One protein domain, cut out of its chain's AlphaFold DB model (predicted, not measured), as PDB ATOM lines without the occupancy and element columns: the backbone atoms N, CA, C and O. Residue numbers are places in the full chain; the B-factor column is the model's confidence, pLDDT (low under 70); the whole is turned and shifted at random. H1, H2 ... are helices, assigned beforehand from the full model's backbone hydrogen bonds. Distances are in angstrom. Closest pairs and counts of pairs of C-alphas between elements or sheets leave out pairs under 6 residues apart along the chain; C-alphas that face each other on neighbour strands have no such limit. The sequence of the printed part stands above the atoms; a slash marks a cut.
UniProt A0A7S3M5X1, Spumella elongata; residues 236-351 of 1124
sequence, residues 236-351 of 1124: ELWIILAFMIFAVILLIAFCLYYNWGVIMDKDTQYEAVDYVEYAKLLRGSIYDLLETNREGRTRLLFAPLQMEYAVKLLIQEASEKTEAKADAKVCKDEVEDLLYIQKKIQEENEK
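Overview. This is residues 236 to 351 of the 1124 residues of a protein of Spumella elongata (UniProt A0A7S3M5X1). One long helix, H1, sticks out as a free arm from a loose head of four more helices. In that head H4 and H5 lie side by side as a helical hairpin, while H2 leads to the short H3 and makes a corner with it. The printed part has 116 residues with five named helices, H1 to H5 in order, and no named strand: all helix. It is extended, with a radius of gyration of the C-alphas of 26.0 A and spans of 91 by 40 by 27 A, the arm making much of the length.

Arrangement. H1, residues 236 to 270, touches no helix and is apart from H2, residues 275 to 292. With residues 289 to 290 alone, H2 only just touches H3, residues 294 to 300, and only at the corner: 3 pairs of C-alphas are within 8 A, the closest those of Leu 290 and Arg 297, 6.1 A apart. Their lines stand at a steep tilt of 61 degrees, opposite ways. H3 and H4, residues 304 to 320, meet only through their link. H4 touches H5, residues 327 to 349, at a shallow tilt of 20 degrees, opposite ways; their closest C-alphas, of Ala 318 and Cys 331, are 5.8 A apart. H2 is apart from both H4 and H5. Every O i to N i+4 pair is within hydrogen-bond range in H2 and H4; H1 has 26 of 31, H3 2 of 3 and H5 18 of 19.

Along the chain. H1 runs 52.5 A from C-alpha 236 at (220.509, 244.328, 142.611) to C-alpha 270 at (226.578, 257.144, 193.201). H2 measures 25.4 A, H3 10.4 A and H4 24.4 A. H5, 33.5 A, ends with C-alpha 349 at (215.628, 244.827, 229.047).

Size, cuts and confidence. The C-alphas of Glu 236 and Lys 351, the two farthest apart, are 90.7 A apart. The printed part has no cut and no long link. Mean pLDDT of the printed part is 72.7; 52 residues are under 70, among them 263 to 280 and 287 to 307.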
ATOM      1  N   GLU A 236     221.350 243.453 141.788       83.62
ATOM      2  CA  GLU A 236     220.509 244.328 142.611       83.62
ATOM      3  C   GLU A 236     220.002 243.647 143.893       83.62
ATOM      4  O   GLU A 236     219.989 244.275 144.952       83.62
ATOM      5  N   LEU A 237     219.654 242.353 143.849       84.62
ATOM      6  CA  LEU A 237     219.176 241.640 145.039       84.62
ATOM      7  C   LEU A 237     220.308 241.432 146.059       84.62
ATOM      8  O   LEU A 237     220.080 241.550 147.263       84.62
ATOM      9  N   TRP A 238     221.544 241.239 145.589       87.88
ATOM     10  CA  TRP A 238     222.738 241.224 146.442       87.88
ATOM     11  C   TRP A 238     223.043 242.589 147.070       87.88
ATOM     12  O   TRP A 238     223.451 242.639 148.230       87.88
ATOM     13  N   ILE A 239     222.800 243.694 146.355       92.19
ATOM     14  CA  ILE A 239     222.938 245.054 146.904       92.19
ATOM     15  C   ILE A 239     221.907 245.288 148.020       92.19
ATOM     16  O   ILE A 239     222.272 245.768 149.094       92.19
ATOM     17  N   ILE A 240     220.647 244.889 147.812       92.50
ATOM     18  CA  ILE A 240     219.590 244.978 148.836       92.50
ATOM     19  C   ILE A 240     219.942 244.114 150.058       92.50
ATOM     20  O   ILE A 240     219.853 244.590 151.192       92.50
ATOM     21  N   LEU A 241     220.404 242.877 149.847       92.75
ATOM     22  CA  LEU A 241     220.827 241.975 150.923       92.75
ATOM     23  C   LEU A 241     221.987 242.566 151.743       92.75
ATOM     24  O   LEU A 241     221.936 242.563 152.973       92.75
ATOM     25  N   ALA A 242     223.003 243.125 151.078       94.69
ATOM     26  CA  ALA A 242     224.129 243.781 151.739       94.69
ATOM     27  C   ALA A 242     223.687 245.002 152.567       94.69
ATOM     28  O   ALA A 242     224.168 245.191 153.685       94.69
ATOM     29  N   PHE A 243     222.733 245.794 152.064       96.31
ATOM     30  CA  PHE A 243     222.194 246.950 152.785       96.31
ATOM     31  C   PHE A 243     221.405 246.536 154.039       96.31
ATOM     32  O   PHE A 243     221.565 247.146 155.097       96.31
ATOM     33  N   MET A 244     220.618 245.458 153.953       96.06
ATOM     34  CA  MET A 244     219.907 244.873 155.097       96.06
ATOM     35  C   MET A 244     220.877 244.348 156.167       96.06
ATOM     36  O   MET A 244     220.697 244.631 157.351       96.06
ATOM     37  N   ILE A 245     221.941 243.644 155.763       96.38
ATOM     38  CA  ILE A 245     222.987 243.159 156.681       96.38
ATOM     39  C   ILE A 245     223.694 244.337 157.371       96.38
ATOM     40  O   ILE A 245     223.872 244.320 158.589       96.38
ATOM     41  N   PHE A 246     224.048 245.388 156.625       96.62
ATOM     42  CA  PHE A 246     224.695 246.577 157.184       96.62
ATOM     43  C   PHE A 246     223.796 247.321 158.187       96.62
ATOM     44  O   PHE A 246     224.263 247.711 159.257       96.62
ATOM     45  N   ALA A 247     222.495 247.448 157.897       96.56
ATOM     46  CA  ALA A 247     221.524 248.040 158.818       96.56
ATOM     47  C   ALA A 247     221.395 247.246 160.134       96.56
ATOM     48  O   ALA A 247     221.357 247.845 161.209       96.56
ATOM     49  N   VAL A 248     221.396 245.908 160.073       97.25
ATOM     50  CA  VAL A 248     221.385 245.044 161.269       97.25
ATOM     51  C   VAL A 248     222.670 245.203 162.088       97.25
ATOM     52  O   VAL A 248     222.598 245.320 163.310       97.25
ATOM     53  N   ILE A 249     223.839 245.277 161.443       96.94
ATOM     54  CA  ILE A 249     225.125 245.498 162.131       96.94
ATOM     55  C   ILE A 249     225.144 246.859 162.846       96.94
ATOM     56  O   ILE A 249     225.559 246.929 164.003       96.94
ATOM     57  N   LEU A 250     224.650 247.927 162.205       96.81
ATOM     58  CA  LEU A 250     224.529 249.245 162.840       96.81
ATOM     59  C   LEU A 250     223.563 249.237 164.032       96.81
ATOM     60  O   LEU A 250     223.857 249.863 165.048       96.81
ATOM     61  N   LEU A 251     222.444 248.511 163.942       96.88
ATOM     62  CA  LEU A 251     221.483 248.394 165.041       96.88
ATOM     63  C   LEU A 251     222.088 247.640 166.236       96.88
ATOM     64  O   LEU A 251     221.975 248.107 167.367       96.88
ATOM     65  N   ILE A 252     222.809 246.539 165.997       96.62
ATOM     66  CA  ILE A 252     223.543 245.809 167.046       96.62
ATOM     67  C   ILE A 252     224.611 246.710 167.687       96.62
ATOM     68  O   ILE A 252     224.699 246.774 168.912       96.62
ATOM     69  N   ALA A 253     225.385 247.448 166.884       95.50
ATOM     70  CA  ALA A 253     226.388 248.384 167.391       95.50
ATOM     71  C   ALA A 253     225.763 249.508 168.239       95.50
ATOM     72  O   ALA A 253     226.307 249.854 169.288       95.50
ATOM     73  N   PHE A 254     224.598 250.031 167.839       95.81
ATOM     74  CA  PHE A 254     223.847 251.017 168.618       95.81
ATOM     75  C   PHE A 254     223.329 250.436 169.941       95.81
ATOM     76  O   PHE A 254     223.495 251.069 170.981       95.81
ATOM     77  N   CYS A 255     222.772 249.220 169.944       95.31
ATOM     78  CA  CYS A 255     222.338 248.547 171.172       95.31
ATOM     79  C   CYS A 255     223.505 248.267 172.134       95.31
ATOM     80  O   CYS A 255     223.362 248.469 173.339       95.31
ATOM     81  N   LEU A 256     224.668 247.849 171.623       94.56
ATOM     82  CA  LEU A 256     225.875 247.659 172.438       94.56
ATOM     83  C   LEU A 256     226.387 248.988 173.011       94.56
ATOM     84  O   LEU A 256     226.682 249.054 174.203       94.56
ATOM     85  N   TYR A 257     226.433 250.048 172.199       94.44
ATOM     86  CA  TYR A 257     226.814 251.391 172.648       94.44
ATOM     87  C   TYR A 257     225.856 251.937 173.715       94.44
ATOM     88  O   TYR A 257     226.312 252.456 174.731       94.44
ATOM     89  N   TYR A 258     224.544 251.775 173.527       92.88
ATOM     90  CA  TYR A 258     223.536 252.222 174.487       92.88
ATOM     91  C   TYR A 258     223.640 251.452 175.811       92.88
ATOM     92  O   TYR A 258     223.675 252.070 176.872       92.88
ATOM     93  N   ASN A 259     223.786 250.123 175.759       87.19
ATOM     94  CA  ASN A 259     223.960 249.302 176.957       87.19
ATOM     95  C   ASN A 259     225.251 249.648 177.717       87.19
ATOM     96  O   ASN A 259     225.210 249.780 178.935       87.19
ATOM     97  N   TRP A 260     226.386 249.837 177.033       88.75
ATOM     98  CA  TRP A 260     227.635 250.240 177.696       88.75
ATOM     99  C   TRP A 260     227.571 251.668 178.252       88.75
ATOM    100  O   TRP A 260     227.974 251.894 179.391       88.75
ATOM    101  N   GLY A 261     227.032 252.625 177.489       83.25
ATOM    102  CA  GLY A 261     226.926 254.024 177.912       83.25
ATOM    103  C   GLY A 261     226.011 254.216 179.123       83.25
ATOM    104  O   GLY A 261     226.405 254.854 180.093       83.25
ATOM    105  N   VAL A 262     224.816 253.612 179.106       78.38
ATOM    106  CA  VAL A 262     223.809 253.755 180.180       78.38
ATOM    107  C   VAL A 262     224.177 252.984 181.457       78.38
ATOM    108  O   VAL A 262     223.627 253.271 182.521       78.38
ATOM    109  N   ILE A 263     225.109 252.028 181.383       69.50
ATOM    110  CA  ILE A 263     225.704 251.395 182.571       69.50
ATOM    111  C   ILE A 263     226.794 252.307 183.158       69.50
ATOM    112  O   ILE A 263     226.697 252.688 184.321       69.50
ATOM    113  N   MET A 264     227.770 252.740 182.351       64.25
ATOM    114  CA  MET A 264     228.925 253.529 182.824       64.25
ATOM    115  C   MET A 264     228.554 254.908 183.409       64.25
ATOM    116  O   MET A 264     229.248 255.410 184.293       64.25
ATOM    117  N   ASP A 265     227.462 255.524 182.950       60.47
ATOM    118  CA  ASP A 265     226.997 256.833 183.445       60.47
ATOM    119  C   ASP A 265     226.297 256.752 184.823       60.47
ATOM    120  O   ASP A 265     226.078 257.769 185.478       60.47
ATOM    121  N   LYS A 266     225.958 255.543 185.302       54.19
ATOM    122  CA  LYS A 266     225.345 255.346 186.631       54.19
ATOM    123  C   LYS A 266     226.379 255.245 187.741       54.19
ATOM    124  O   LYS A 266     226.222 255.906 188.767       54.19
ATOM    125  N   ASP A 267     227.438 254.471 187.528       54.25
ATOM    126  CA  ASP A 267     228.448 254.216 188.562       54.25
ATOM    127  C   ASP A 267     229.159 255.514 188.996       54.25
ATOM    128  O   ASP A 267     229.495 255.684 190.166       54.25
ATOM    129  N   THR A 268     229.289 256.491 188.090       53.84
ATOM    130  CA  THR A 268     229.922 257.793 188.378       53.84
ATOM    131  C   THR A 268     229.043 258.802 189.131       53.84
ATOM    132  O   THR A 268     229.562 259.828 189.569       53.84
ATOM    133  N   GLN A 269     227.742 258.541 189.330       51.53
ATOM    134  CA  GLN A 269     226.852 259.437 190.096       51.53
ATOM    135  C   GLN A 269     226.546 258.951 191.522       51.53
ATOM    136  O   GLN A 269     226.060 259.739 192.334       51.53
ATOM    137  N   TYR A 270     226.861 257.696 191.867       50.41
ATOM    138  CA  TYR A 270     226.578 257.144 193.201       50.41
ATOM    139  C   TYR A 270     227.715 257.302 194.228       50.41
ATOM    140  O   TYR A 270     227.433 257.267 195.423       50.41
ATOM    141  N   GLU A 271     228.960 257.586 193.819       49.88
ATOM    142  CA  GLU A 271     230.084 257.836 194.753       49.88
ATOM    143  C   GLU A 271     229.941 259.124 195.602       49.88
ATOM    144  O   GLU A 271     230.739 259.357 196.508       49.88
ATOM    145  N   ALA A 272     228.938 259.970 195.329       47.59
ATOM    146  CA  ALA A 272     228.727 261.257 196.001       47.59
ATOM    147  C   ALA A 272     227.424 261.350 196.826       47.59
ATOM    148  O   ALA A 272     227.092 262.430 197.319       47.59
ATOM    149  N   VAL A 273     226.685 260.248 197.006       51.66
ATOM    150  CA  VAL A 273     225.592 260.197 197.994       51.66
ATOM    151  C   VAL A 273     226.217 259.972 199.369       51.66
ATOM    152  O   VAL A 273     226.814 258.927 199.613       51.66
ATOM    153  N   ASP A 274     226.110 260.953 200.270       52.69
ATOM    154  CA  ASP A 274     226.762 260.881 201.580       52.69
ATOM    155  C   ASP A 274     226.147 259.760 202.441       52.69
ATOM    156  O   ASP A 274     225.075 259.902 203.040       52.69
ATOM    157  N   TYR A 275     226.855 258.629 202.521       54.69
ATOM    158  CA  TYR A 275     226.486 257.473 203.338       54.69
ATOM    159  C   TYR A 275     226.286 257.840 204.819       54.69
ATOM    160  O   TYR A 275     225.488 257.197 205.501       54.69
ATOM    161  N   VAL A 276     226.934 258.901 205.321       58.09
ATOM    162  CA  VAL A 276     226.740 259.405 206.690       58.09
ATOM    163  C   VAL A 276     225.365 260.064 206.850       58.09
ATOM    164  O   VAL A 276     224.768 259.991 207.925       58.09
ATOM    165  N   GLU A 277     224.832 260.698 205.806       65.50
ATOM    166  CA  GLU A 277     223.486 261.280 205.809       65.50
ATOM    167  C   GLU A 277     222.402 260.215 205.600       65.50
ATOM    168  O   GLU A 277     221.412 260.199 206.337       65.50
ATOM    169  N   TYR A 278     222.638 259.238 204.716       59.69
ATOM    170  CA  TYR A 278     221.755 258.074 204.587       59.69
ATOM    171  C   TYR A 278     221.673 257.271 205.899       59.69
ATOM    172  O   TYR A 278     220.577 256.965 206.367       59.69
ATOM    173  N   ALA A 279     222.805 257.020 206.568       63.41
ATOM    174  CA  ALA A 279     222.834 256.345 207.868       63.41
ATOM    175  C   ALA A 279     222.114 257.139 208.977       63.41
ATOM    176  O   ALA A 279     221.461 256.538 209.833       63.41
ATOM    177  N   LYS A 280     222.166 258.481 208.968       67.25
ATOM    178  CA  LYS A 280     221.374 259.321 209.893       67.25
ATOM    179  C   LYS A 280     219.869 259.178 209.647       67.25
ATOM    180  O   LYS A 280     219.123 259.015 210.612       67.25
ATOM    181  N   LEU A 281     219.430 259.205 208.387       70.19
ATOM    182  CA  LEU A 281     218.023 259.008 208.012       70.19
ATOM    183  C   LEU A 281     217.531 257.596 208.372       70.19
ATOM    184  O   LEU A 281     216.429 257.438 208.906       70.19
ATOM    185  N   LEU A 282     218.369 256.576 208.165       68.19
ATOM    186  CA  LEU A 282     218.064 255.199 208.552       68.19
ATOM    187  C   LEU A 282     217.934 255.062 210.078       68.19
ATOM    188  O   LEU A 282     216.949 254.510 210.561       68.19
ATOM    189  N   ARG A 283     218.868 255.640 210.852       72.62
ATOM    190  CA  ARG A 283     218.777 255.690 212.323       72.62
ATOM    191  C   ARG A 283     217.481 256.367 212.782       72.62
ATOM    192  O   ARG A 283     216.808 255.815 213.644       72.62
ATOM    193  N   GLY A 284     217.114 257.513 212.200       76.31
ATOM    194  CA  GLY A 284     215.865 258.217 212.522       76.31
ATOM    195  C   GLY A 284     214.625 257.348 212.297       76.31
ATOM    196  O   GLY A 284     213.889 257.065 213.239       76.31
ATOM    197  N   SER A 285     214.451 256.837 211.074       64.81
ATOM    198  CA  SER A 285     213.288 256.007 210.721       64.81
ATOM    199  C   SER A 285     213.190 254.706 211.527       64.81
ATOM    200  O   SER A 285     212.086 254.291 211.875       64.81
ATOM    201  N   ILE A 286     214.318 254.080 211.886       73.94
ATOM    202  CA  ILE A 286     214.328 252.887 212.744       73.94
ATOM    203  C   ILE A 286     213.881 253.225 214.175       73.94
ATOM    204  O   ILE A 286     213.099 252.464 214.743       73.94
ATOM    205  N   TYR A 287     214.306 254.355 214.755       64.00
ATOM    206  CA  TYR A 287     213.802 254.782 216.070       64.00
ATOM    207  C   TYR A 287     212.295 255.078 216.033       64.00
ATOM    208  O   TYR A 287     211.565 254.551 216.873       64.00
ATOM    209  N   ASP A 288     211.812 255.810 215.025       66.31
ATOM    210  CA  ASP A 288     210.381 256.114 214.878       66.31
ATOM    211  C   ASP A 288     209.532 254.838 214.701       66.31
ATOM    212  O   ASP A 288     208.460 254.715 215.304       66.31
ATOM    213  N   LEU A 289     210.014 253.839 213.942       56.94
ATOM    214  CA  LEU A 289     209.344 252.535 213.830       56.94
ATOM    215  C   LEU A 289     209.342 251.753 215.154       56.94
ATOM    216  O   LEU A 289     208.334 251.122 215.473       56.94
ATOM    217  N   LEU A 290     210.433 251.779 215.928       62.19
ATOM    218  CA  LEU A 290     210.549 251.070 217.214       62.19
ATOM    219  C   LEU A 290     209.729 251.710 218.344       62.19
ATOM    220  O   LEU A 290     209.306 251.014 219.276       62.19
ATOM    221  N   GLU A 291     209.508 253.022 218.279       66.62
ATOM    222  CA  GLU A 291     208.653 253.743 219.222       66.62
ATOM    223  C   GLU A 291     207.168 253.630 218.838       66.62
ATOM    224  O   GLU A 291     206.325 253.410 219.710       66.62
ATOM    225  N   THR A 292     206.845 253.654 217.539       68.12
ATOM    226  CA  THR A 292     205.460 253.518 217.051       68.12
ATOM    227  C   THR A 292     204.951 252.069 217.093       68.12
ATOM    228  O   THR A 292     203.780 251.836 217.403       68.12
ATOM    229  N   ASN A 293     205.791 251.069 216.790       59.97
ATOM    230  CA  ASN A 293     205.361 249.677 216.633       59.97
ATOM    231  C   ASN A 293     205.748 248.775 217.822       59.97
ATOM    232  O   ASN A 293     206.773 248.084 217.831       59.97
ATOM    233  N   ARG A 294     204.834 248.706 218.796       56.12
ATOM    234  CA  ARG A 294     204.920 247.843 219.990       56.12
ATOM    235  C   ARG A 294     205.078 246.344 219.675       56.12
ATOM    236  O   ARG A 294     205.619 245.615 220.501       56.12
ATOM    237  N   GLU A 295     204.628 245.896 218.505       49.78
ATOM    238  CA  GLU A 295     204.658 244.494 218.060       49.78
ATOM    239  C   GLU A 295     205.933 244.155 217.259       49.78
ATOM    240  O   GLU A 295     206.425 243.028 217.292       49.78
ATOM    241  N   GLY A 296     206.555 245.152 216.621       53.09
ATOM    242  CA  GLY A 296     207.932 245.044 216.127       53.09
ATOM    243  C   GLY A 296     208.931 244.875 217.277       53.09
ATOM    244  O   GLY A 296     209.841 244.047 217.205       53.09
ATOM    245  N   ARG A 297     208.705 245.597 218.385       57.50
ATOM    246  CA  ARG A 297     209.541 245.536 219.594       57.50
ATOM    247  C   ARG A 297     209.530 244.145 220.246       57.50
ATOM    248  O   ARG A 297     210.584 243.682 220.662       57.50
ATOM    249  N   THR A 298     208.395 243.435 220.268       49.59
ATOM    250  CA  THR A 298     208.346 242.045 220.770       49.59
ATOM    251  C   THR A 298     209.004 241.040 219.829       49.59
ATOM    252  O   THR A 298     209.629 240.104 220.317       49.59
ATOM    253  N   ARG A 299     208.940 241.225 218.503       49.12
ATOM    254  CA  ARG A 299     209.616 240.323 217.548       49.12
ATOM    255  C   ARG A 299     211.144 240.445 217.598       49.12
ATOM    256  O   ARG A 299     211.827 239.427 217.553       49.12
ATOM    257  N   LEU A 300     211.683 241.654 217.769       52.59
ATOM    258  CA  LEU A 300     213.133 241.870 217.906       52.59
ATOM    259  C   LEU A 300     213.732 241.269 219.188       52.59
ATOM    260  O   LEU A 300     214.892 240.860 219.177       52.59
ATOM    261  N   LEU A 301     212.948 241.128 220.264       51.19
ATOM    262  CA  LEU A 301     213.397 240.465 221.497       51.19
ATOM    263  C   LEU A 301     213.715 238.968 221.315       51.19
ATOM    264  O   LEU A 301     214.444 238.407 222.130       51.19
ATOM    265  N   PHE A 302     213.240 238.335 220.236       46.72
ATOM    266  CA  PHE A 302     213.549 236.939 219.896       46.72
ATOM    267  C   PHE A 302     214.710 236.776 218.896       46.72
ATOM    268  O   PHE A 302     215.054 235.650 218.543       46.72
ATOM    269  N   ALA A 303     215.370 237.865 218.482       51.56
ATOM    270  CA  ALA A 303     216.468 237.835 217.509       51.56
ATOM    271  C   ALA A 303     217.930 237.833 218.050       51.56
ATOM    272  O   ALA A 303     218.835 237.960 217.216       51.56
ATOM    273  N   PRO A 304     218.262 237.683 219.360       58.75
ATOM    274  CA  PRO A 304     219.638 237.903 219.825       58.75
ATOM    275  C   PRO A 304     220.646 236.912 219.222       58.75
ATOM    276  O   PRO A 304     221.762 237.310 218.911       58.75
ATOM    277  N   LEU A 305     220.240 235.661 218.962       58.88
ATOM    278  CA  LEU A 305     221.082 234.652 218.303       58.88
ATOM    279  C   LEU A 305     221.435 235.022 216.852       58.88
ATOM    280  O   LEU A 305     222.560 234.791 216.417       58.88
ATOM    281  N   GLN A 306     220.500 235.620 216.106       63.78
ATOM    282  CA  GLN A 306     220.751 236.065 214.730       63.78
ATOM    283  C   GLN A 306     221.664 237.297 214.705       63.78
ATOM    284  O   GLN A 306     222.567 237.375 213.874       63.78
ATOM    285  N   MET A 307     221.481 238.225 215.651       66.44
ATOM    286  CA  MET A 307     222.346 239.396 215.784       66.44
ATOM    287  C   MET A 307     223.769 239.013 216.224       66.44
ATOM    288  O   MET A 307     224.738 239.513 215.660       66.44
ATOM    289  N   GLU A 308     223.910 238.076 217.165       73.44
ATOM    290  CA  GLU A 308     225.209 237.536 217.585       73.44
ATOM    291  C   GLU A 308     225.925 236.809 216.434       73.44
ATOM    292  O   GLU A 308     227.134 236.968 216.260       73.44
ATOM    293  N   TYR A 309     225.188 236.053 215.612       67.94
ATOM    294  CA  TYR A 309     225.734 235.405 214.417       67.94
ATOM    295  C   TYR A 309     226.219 236.429 213.379       67.94
ATOM    296  O   TYR A 309     227.346 236.316 212.900       67.94
ATOM    297  N   ALA A 310     225.429 237.470 213.091       67.88
ATOM    298  CA  ALA A 310     225.820 238.543 212.174       67.88
ATOM    299  C   ALA A 310     227.073 239.303 212.655       67.88
ATOM    300  O   ALA A 310     227.997 239.523 211.873       67.88
ATOM    301  N   VAL A 311     227.151 239.634 213.951       76.94
ATOM    302  CA  VAL A 311     228.336 240.272 214.554       76.94
ATOM    303  C   VAL A 311     229.567 239.364 214.460       76.94
ATOM    304  O   VAL A 311     230.644 239.838 214.102       76.94
ATOM    305  N   LYS A 312     229.431 238.055 214.709       77.56
ATOM    306  CA  LYS A 312     230.530 237.085 214.537       77.56
ATOM    307  C   LYS A 312     231.026 237.012 213.092       77.56
ATOM    308  O   LYS A 312     232.235 236.973 212.878       77.56
ATOM    309  N   LEU A 313     230.114 237.027 212.121       76.31
ATOM    310  CA  LEU A 313     230.437 236.922 210.696       76.31
ATOM    311  C   LEU A 313     231.149 238.190 210.186       76.31
ATOM    312  O   LEU A 313     232.188 238.082 209.539       76.31
ATOM    313  N   LEU A 314     230.686 239.379 210.589       74.81
ATOM    314  CA  LEU A 314     231.356 240.654 210.289       74.81
ATOM    315  C   LEU A 314     232.728 240.784 210.968       74.81
ATOM    316  O   LEU A 314     233.666 241.294 210.358       74.81
ATOM    317  N   ILE A 315     232.892 240.287 212.202       77.50
ATOM    318  CA  ILE A 315     234.204 240.236 212.873       77.50
ATOM    319  C   ILE A 315     235.169 239.298 212.131       77.50
ATOM    320  O   ILE A 315     236.348 239.632 211.991       77.50
ATOM    321  N   GLN A 316     234.690 238.155 211.628       81.44
ATOM    322  CA  GLN A 316     235.506 237.259 210.809       81.44
ATOM    323  C   GLN A 316     235.923 237.943 209.497       81.44
ATOM    324  O   GLN A 316     237.118 238.027 209.213       81.44
ATOM    325  N   GLU A 317     234.975 238.507 208.747       79.50
ATOM    326  CA  GLU A 317     235.241 239.177 207.470       79.50
ATOM    327  C   GLU A 317     236.189 240.385 207.626       79.50
ATOM    328  O   GLU A 317     237.123 240.558 206.837       79.50
ATOM    329  N   ALA A 318     236.033 241.168 208.698       75.75
ATOM    330  CA  ALA A 318     236.944 242.258 209.050       75.75
ATOM    331  C   ALA A 318     238.365 241.769 209.396       75.75
ATOM    332  O   ALA A 318     239.330 242.503 209.179       75.75
ATOM    333  N   SER A 319     238.513 240.545 209.919       76.44
ATOM    334  CA  SER A 319     239.825 239.936 210.189       76.44
ATOM    335  C   SER A 319     240.513 239.429 208.913       76.44
ATOM    336  O   SER A 319     241.729 239.579 208.769       76.44
ATOM    337  N   GLU A 320     239.739 238.912 207.955       78.69
ATOM    338  CA  GLU A 320     240.239 238.408 206.669       78.69
ATOM    339  C   GLU A 320     240.636 239.555 205.716       78.69
ATOM    340  O   GLU A 320     241.648 239.460 205.023       78.69
ATOM    341  N   LYS A 321     239.927 240.694 205.741       75.31
ATOM    342  CA  LYS A 321     240.201 241.884 204.901       75.31
ATOM    343  C   LYS A 321     241.358 242.784 205.385       75.31
ATOM    344  O   LYS A 321     241.507 243.914 204.918       75.31
ATOM    345  N   THR A 322     242.208 242.317 206.301       59.53
ATOM    346  CA  THR A 322     243.185 243.157 207.031       59.53
ATOM    347  C   THR A 322     244.304 243.800 206.193       59.53
ATOM    348  O   THR A 322     244.985 244.701 206.692       59.53
ATOM    349  N   GLU A 323     244.485 243.428 204.921       63.62
ATOM    350  CA  GLU A 323     245.432 244.107 204.018       63.62
ATOM    351  C   GLU A 323     244.903 245.459 203.483       63.62
ATOM    352  O   GLU A 323     245.696 246.354 203.163       63.62
ATOM    353  N   ALA A 324     243.579 245.666 203.450       64.69
ATOM    354  CA  ALA A 324     242.941 246.875 202.926       64.69
ATOM    355  C   ALA A 324     242.612 247.893 204.040       64.69
ATOM    356  O   ALA A 324     241.571 247.852 204.693       64.69
ATOM    357  N   LYS A 325     243.513 248.864 204.252       63.03
ATOM    358  CA  LYS A 325     243.423 249.844 205.361       63.03
ATOM    359  C   LYS A 325     242.216 250.795 205.339       63.03
ATOM    360  O   LYS A 325     241.980 251.447 206.354       63.03
ATOM    361  N   ALA A 326     241.510 250.928 204.217       62.88
ATOM    362  CA  ALA A 326     240.281 251.719 204.140       62.88
ATOM    363  C   ALA A 326     239.084 250.884 204.618       62.88
ATOM    364  O   ALA A 326     238.423 251.239 205.594       62.88
ATOM    365  N   ASP A 327     238.885 249.730 203.992       60.12
ATOM    366  CA  ASP A 327     237.743 248.835 204.201       60.12
ATOM    367  C   ASP A 327     237.709 248.290 205.637       60.12
ATOM    368  O   ASP A 327     236.666 248.288 206.287       60.12
ATOM    369  N   ALA A 328     238.883 247.965 206.197       64.50
ATOM    370  CA  ALA A 328     239.035 247.556 207.594       64.50
ATOM    371  C   ALA A 328     238.595 248.628 208.617       64.50
ATOM    372  O   ALA A 328     238.362 248.299 209.781       64.50
ATOM    373  N   LYS A 329     238.470 249.906 208.218       72.38
ATOM    374  CA  LYS A 329     237.868 250.949 209.063       72.38
ATOM    375  C   LYS A 329     236.340 250.907 208.994       72.38
ATOM    376  O   LYS A 329     235.708 250.992 210.039       72.38
ATOM    377  N   VAL A 330     235.764 250.749 207.800       73.81
ATOM    378  CA  VAL A 330     234.302 250.695 207.607       73.81
ATOM    379  C   VAL A 330     233.711 249.518 208.385       73.81
ATOM    380  O   VAL A 330     232.872 249.733 209.254       73.81
ATOM    381  N   CYS A 331     234.255 248.310 208.199       71.88
ATOM    382  CA  CYS A 331     233.788 247.117 208.916       71.88
ATOM    383  C   CYS A 331     233.936 247.243 210.447       71.88
ATOM    384  O   CYS A 331     233.143 246.682 211.200       71.88
ATOM    385  N   LYS A 332     234.942 247.986 210.932       78.25
ATOM    386  CA  LYS A 332     235.129 248.239 212.369       78.25
ATOM    387  C   LYS A 332     234.078 249.202 212.921       78.25
ATOM    388  O   LYS A 332     233.547 248.953 214.001       78.25
ATOM    389  N   ASP A 333     233.791 250.283 212.200       79.56
ATOM    390  CA  ASP A 333     232.791 251.267 212.615       79.56
ATOM    391  C   ASP A 333     231.372 250.641 212.604       79.56
ATOM    392  O   ASP A 333     230.590 250.887 213.521       79.56
ATOM    393  N   GLU A 334     231.073 249.745 211.652       79.56
ATOM    394  CA  GLU A 334     229.825 248.955 211.602       79.56
ATOM    395  C   GLU A 334     229.691 247.948 212.761       79.56
ATOM    396  O   GLU A 334     228.622 247.829 213.366       79.56
ATOM    397  N   VAL A 335     230.772 247.241 213.117       81.81
ATOM    398  CA  VAL A 335     230.783 246.316 214.266       81.81
ATOM    399  C   VAL A 335     230.598 247.064 215.592       81.81
ATOM    400  O   VAL A 335     229.886 246.573 216.470       81.81
ATOM    401  N   GLU A 336     231.175 248.259 215.751       81.75
ATOM    402  CA  GLU A 336     230.952 249.096 216.942       81.75
ATOM    403  C   GLU A 336     229.500 249.600 217.038       81.75
ATOM    404  O   GLU A 336     228.923 249.581 218.131       81.75
ATOM    405  N   ASP A 337     228.872 249.958 215.914       79.38
ATOM    406  CA  ASP A 337     227.452 250.330 215.843       79.38
ATOM    407  C   ASP A 337     226.524 249.160 216.233       79.38
ATOM    408  O   ASP A 337     225.606 249.330 217.045       79.38
ATOM    409  N   LEU A 338     226.775 247.949 215.718       74.50
ATOM    410  CA  LEU A 338     225.989 246.754 216.057       74.50
ATOM    411  C   LEU A 338     226.138 246.358 217.533       74.50
ATOM    412  O   LEU A 338     225.136 246.072 218.192       74.50
ATOM    413  N   LEU A 339     227.358 246.398 218.077       78.50
ATOM    414  CA  LEU A 339     227.607 246.152 219.502       78.50
ATOM    415  C   LEU A 339     226.938 247.212 220.393       78.50
ATOM    416  O   LEU A 339     226.415 246.876 221.459       78.50
ATOM    417  N   TYR A 340     226.888 248.477 219.959       82.75
ATOM    418  CA  TYR A 340     226.145 249.527 220.660       82.75
ATOM    419  C   TYR A 340     224.634 249.250 220.678       82.75
ATOM    420  O   TYR A 340     224.007 249.364 221.735       82.75
ATOM    421  N   ILE A 341     224.045 248.833 219.551       76.44
ATOM    422  CA  ILE A 341     222.619 248.472 219.470       76.44
ATOM    423  C   ILE A 341     222.318 247.260 220.366       76.44
ATOM    424  O   ILE A 341     221.387 247.322 221.170       76.44
ATOM    425  N   GLN A 342     223.135 246.201 220.302       79.00
ATOM    426  CA  GLN A 342     222.992 245.008 221.146       79.00
ATOM    427  C   GLN A 342     223.025 245.375 222.639       79.00
ATOM    428  O   GLN A 342     222.116 245.013 223.391       79.00
ATOM    429  N   LYS A 343     224.023 246.167 223.060       81.94
ATOM    430  CA  LYS A 343     224.150 246.643 224.444       81.94
ATOM    431  C   LYS A 343     222.967 247.510 224.870       81.94
ATOM    432  O   LYS A 343     222.503 247.384 225.998       81.94
ATOM    433  N   LYS A 344     222.448 248.370 223.988       77.81
ATOM    434  CA  LYS A 344     221.315 249.250 224.310       77.81
ATOM    435  C   LYS A 344     220.000 248.480 224.474       77.81
ATOM    436  O   LYS A 344     219.235 248.802 225.378       77.81
ATOM    437  N   ILE A 345     219.769 247.437 223.673       77.31
ATOM    438  CA  ILE A 345     218.641 246.505 223.860       77.31
ATOM    439  C   ILE A 345     218.770 245.785 225.212       77.31
ATOM    440  O   ILE A 345     217.800 245.699 225.963       77.31
ATOM    441  N   GLN A 346     219.975 245.330 225.563       74.75
ATOM    442  CA  GLN A 346     220.251 244.684 226.848       74.75
ATOM    443  C   GLN A 346     220.004 245.638 228.034       74.75
ATOM    444  O   GLN A 346     219.302 245.281 228.979       74.75
ATOM    445  N   GLU A 347     220.471 246.886 227.939       81.12
ATOM    446  CA  GLU A 347     220.213 247.938 228.929       81.12
ATOM    447  C   GLU A 347     218.734 248.352 229.027       81.12
ATOM    448  O   GLU A 347     218.326 248.827 230.086       81.12
ATOM    449  N   GLU A 348     217.920 248.249 227.972       74.62
ATOM    450  CA  GLU A 348     216.464 248.461 228.079       74.62
ATOM    451  C   GLU A 348     215.761 247.266 228.736       74.62
ATOM    452  O   GLU A 348     214.886 247.472 229.578       74.62
ATOM    453  N   ASN A 349     216.187 246.037 228.438       67.38
ATOM    454  CA  ASN A 349     215.628 244.827 229.047       67.38
ATOM    455  C   ASN A 349     215.854 244.779 230.567       67.38
ATOM    456  O   ASN A 349     214.934 244.439 231.307       67.38
ATOM    457  N   GLU A 350     217.023 245.208 231.055       76.75
ATOM    458  CA  GLU A 350     217.306 245.333 232.498       76.75
ATOM    459  C   GLU A 350     216.408 246.354 233.227       76.75
ATOM    460  O   GLU A 350     216.309 246.326 234.455       76.75
ATOM    461  N   LYS A 351     215.731 247.258 232.499       67.12
ATOM    462  CA  LYS A 351     214.839 248.283 233.072       67.12
ATOM    463  C   LYS A 351     213.368 247.851 233.144       67.12
ATOM    464  O   LYS A 351     212.557 248.605 233.683       67.12
TER     465      LYS A 351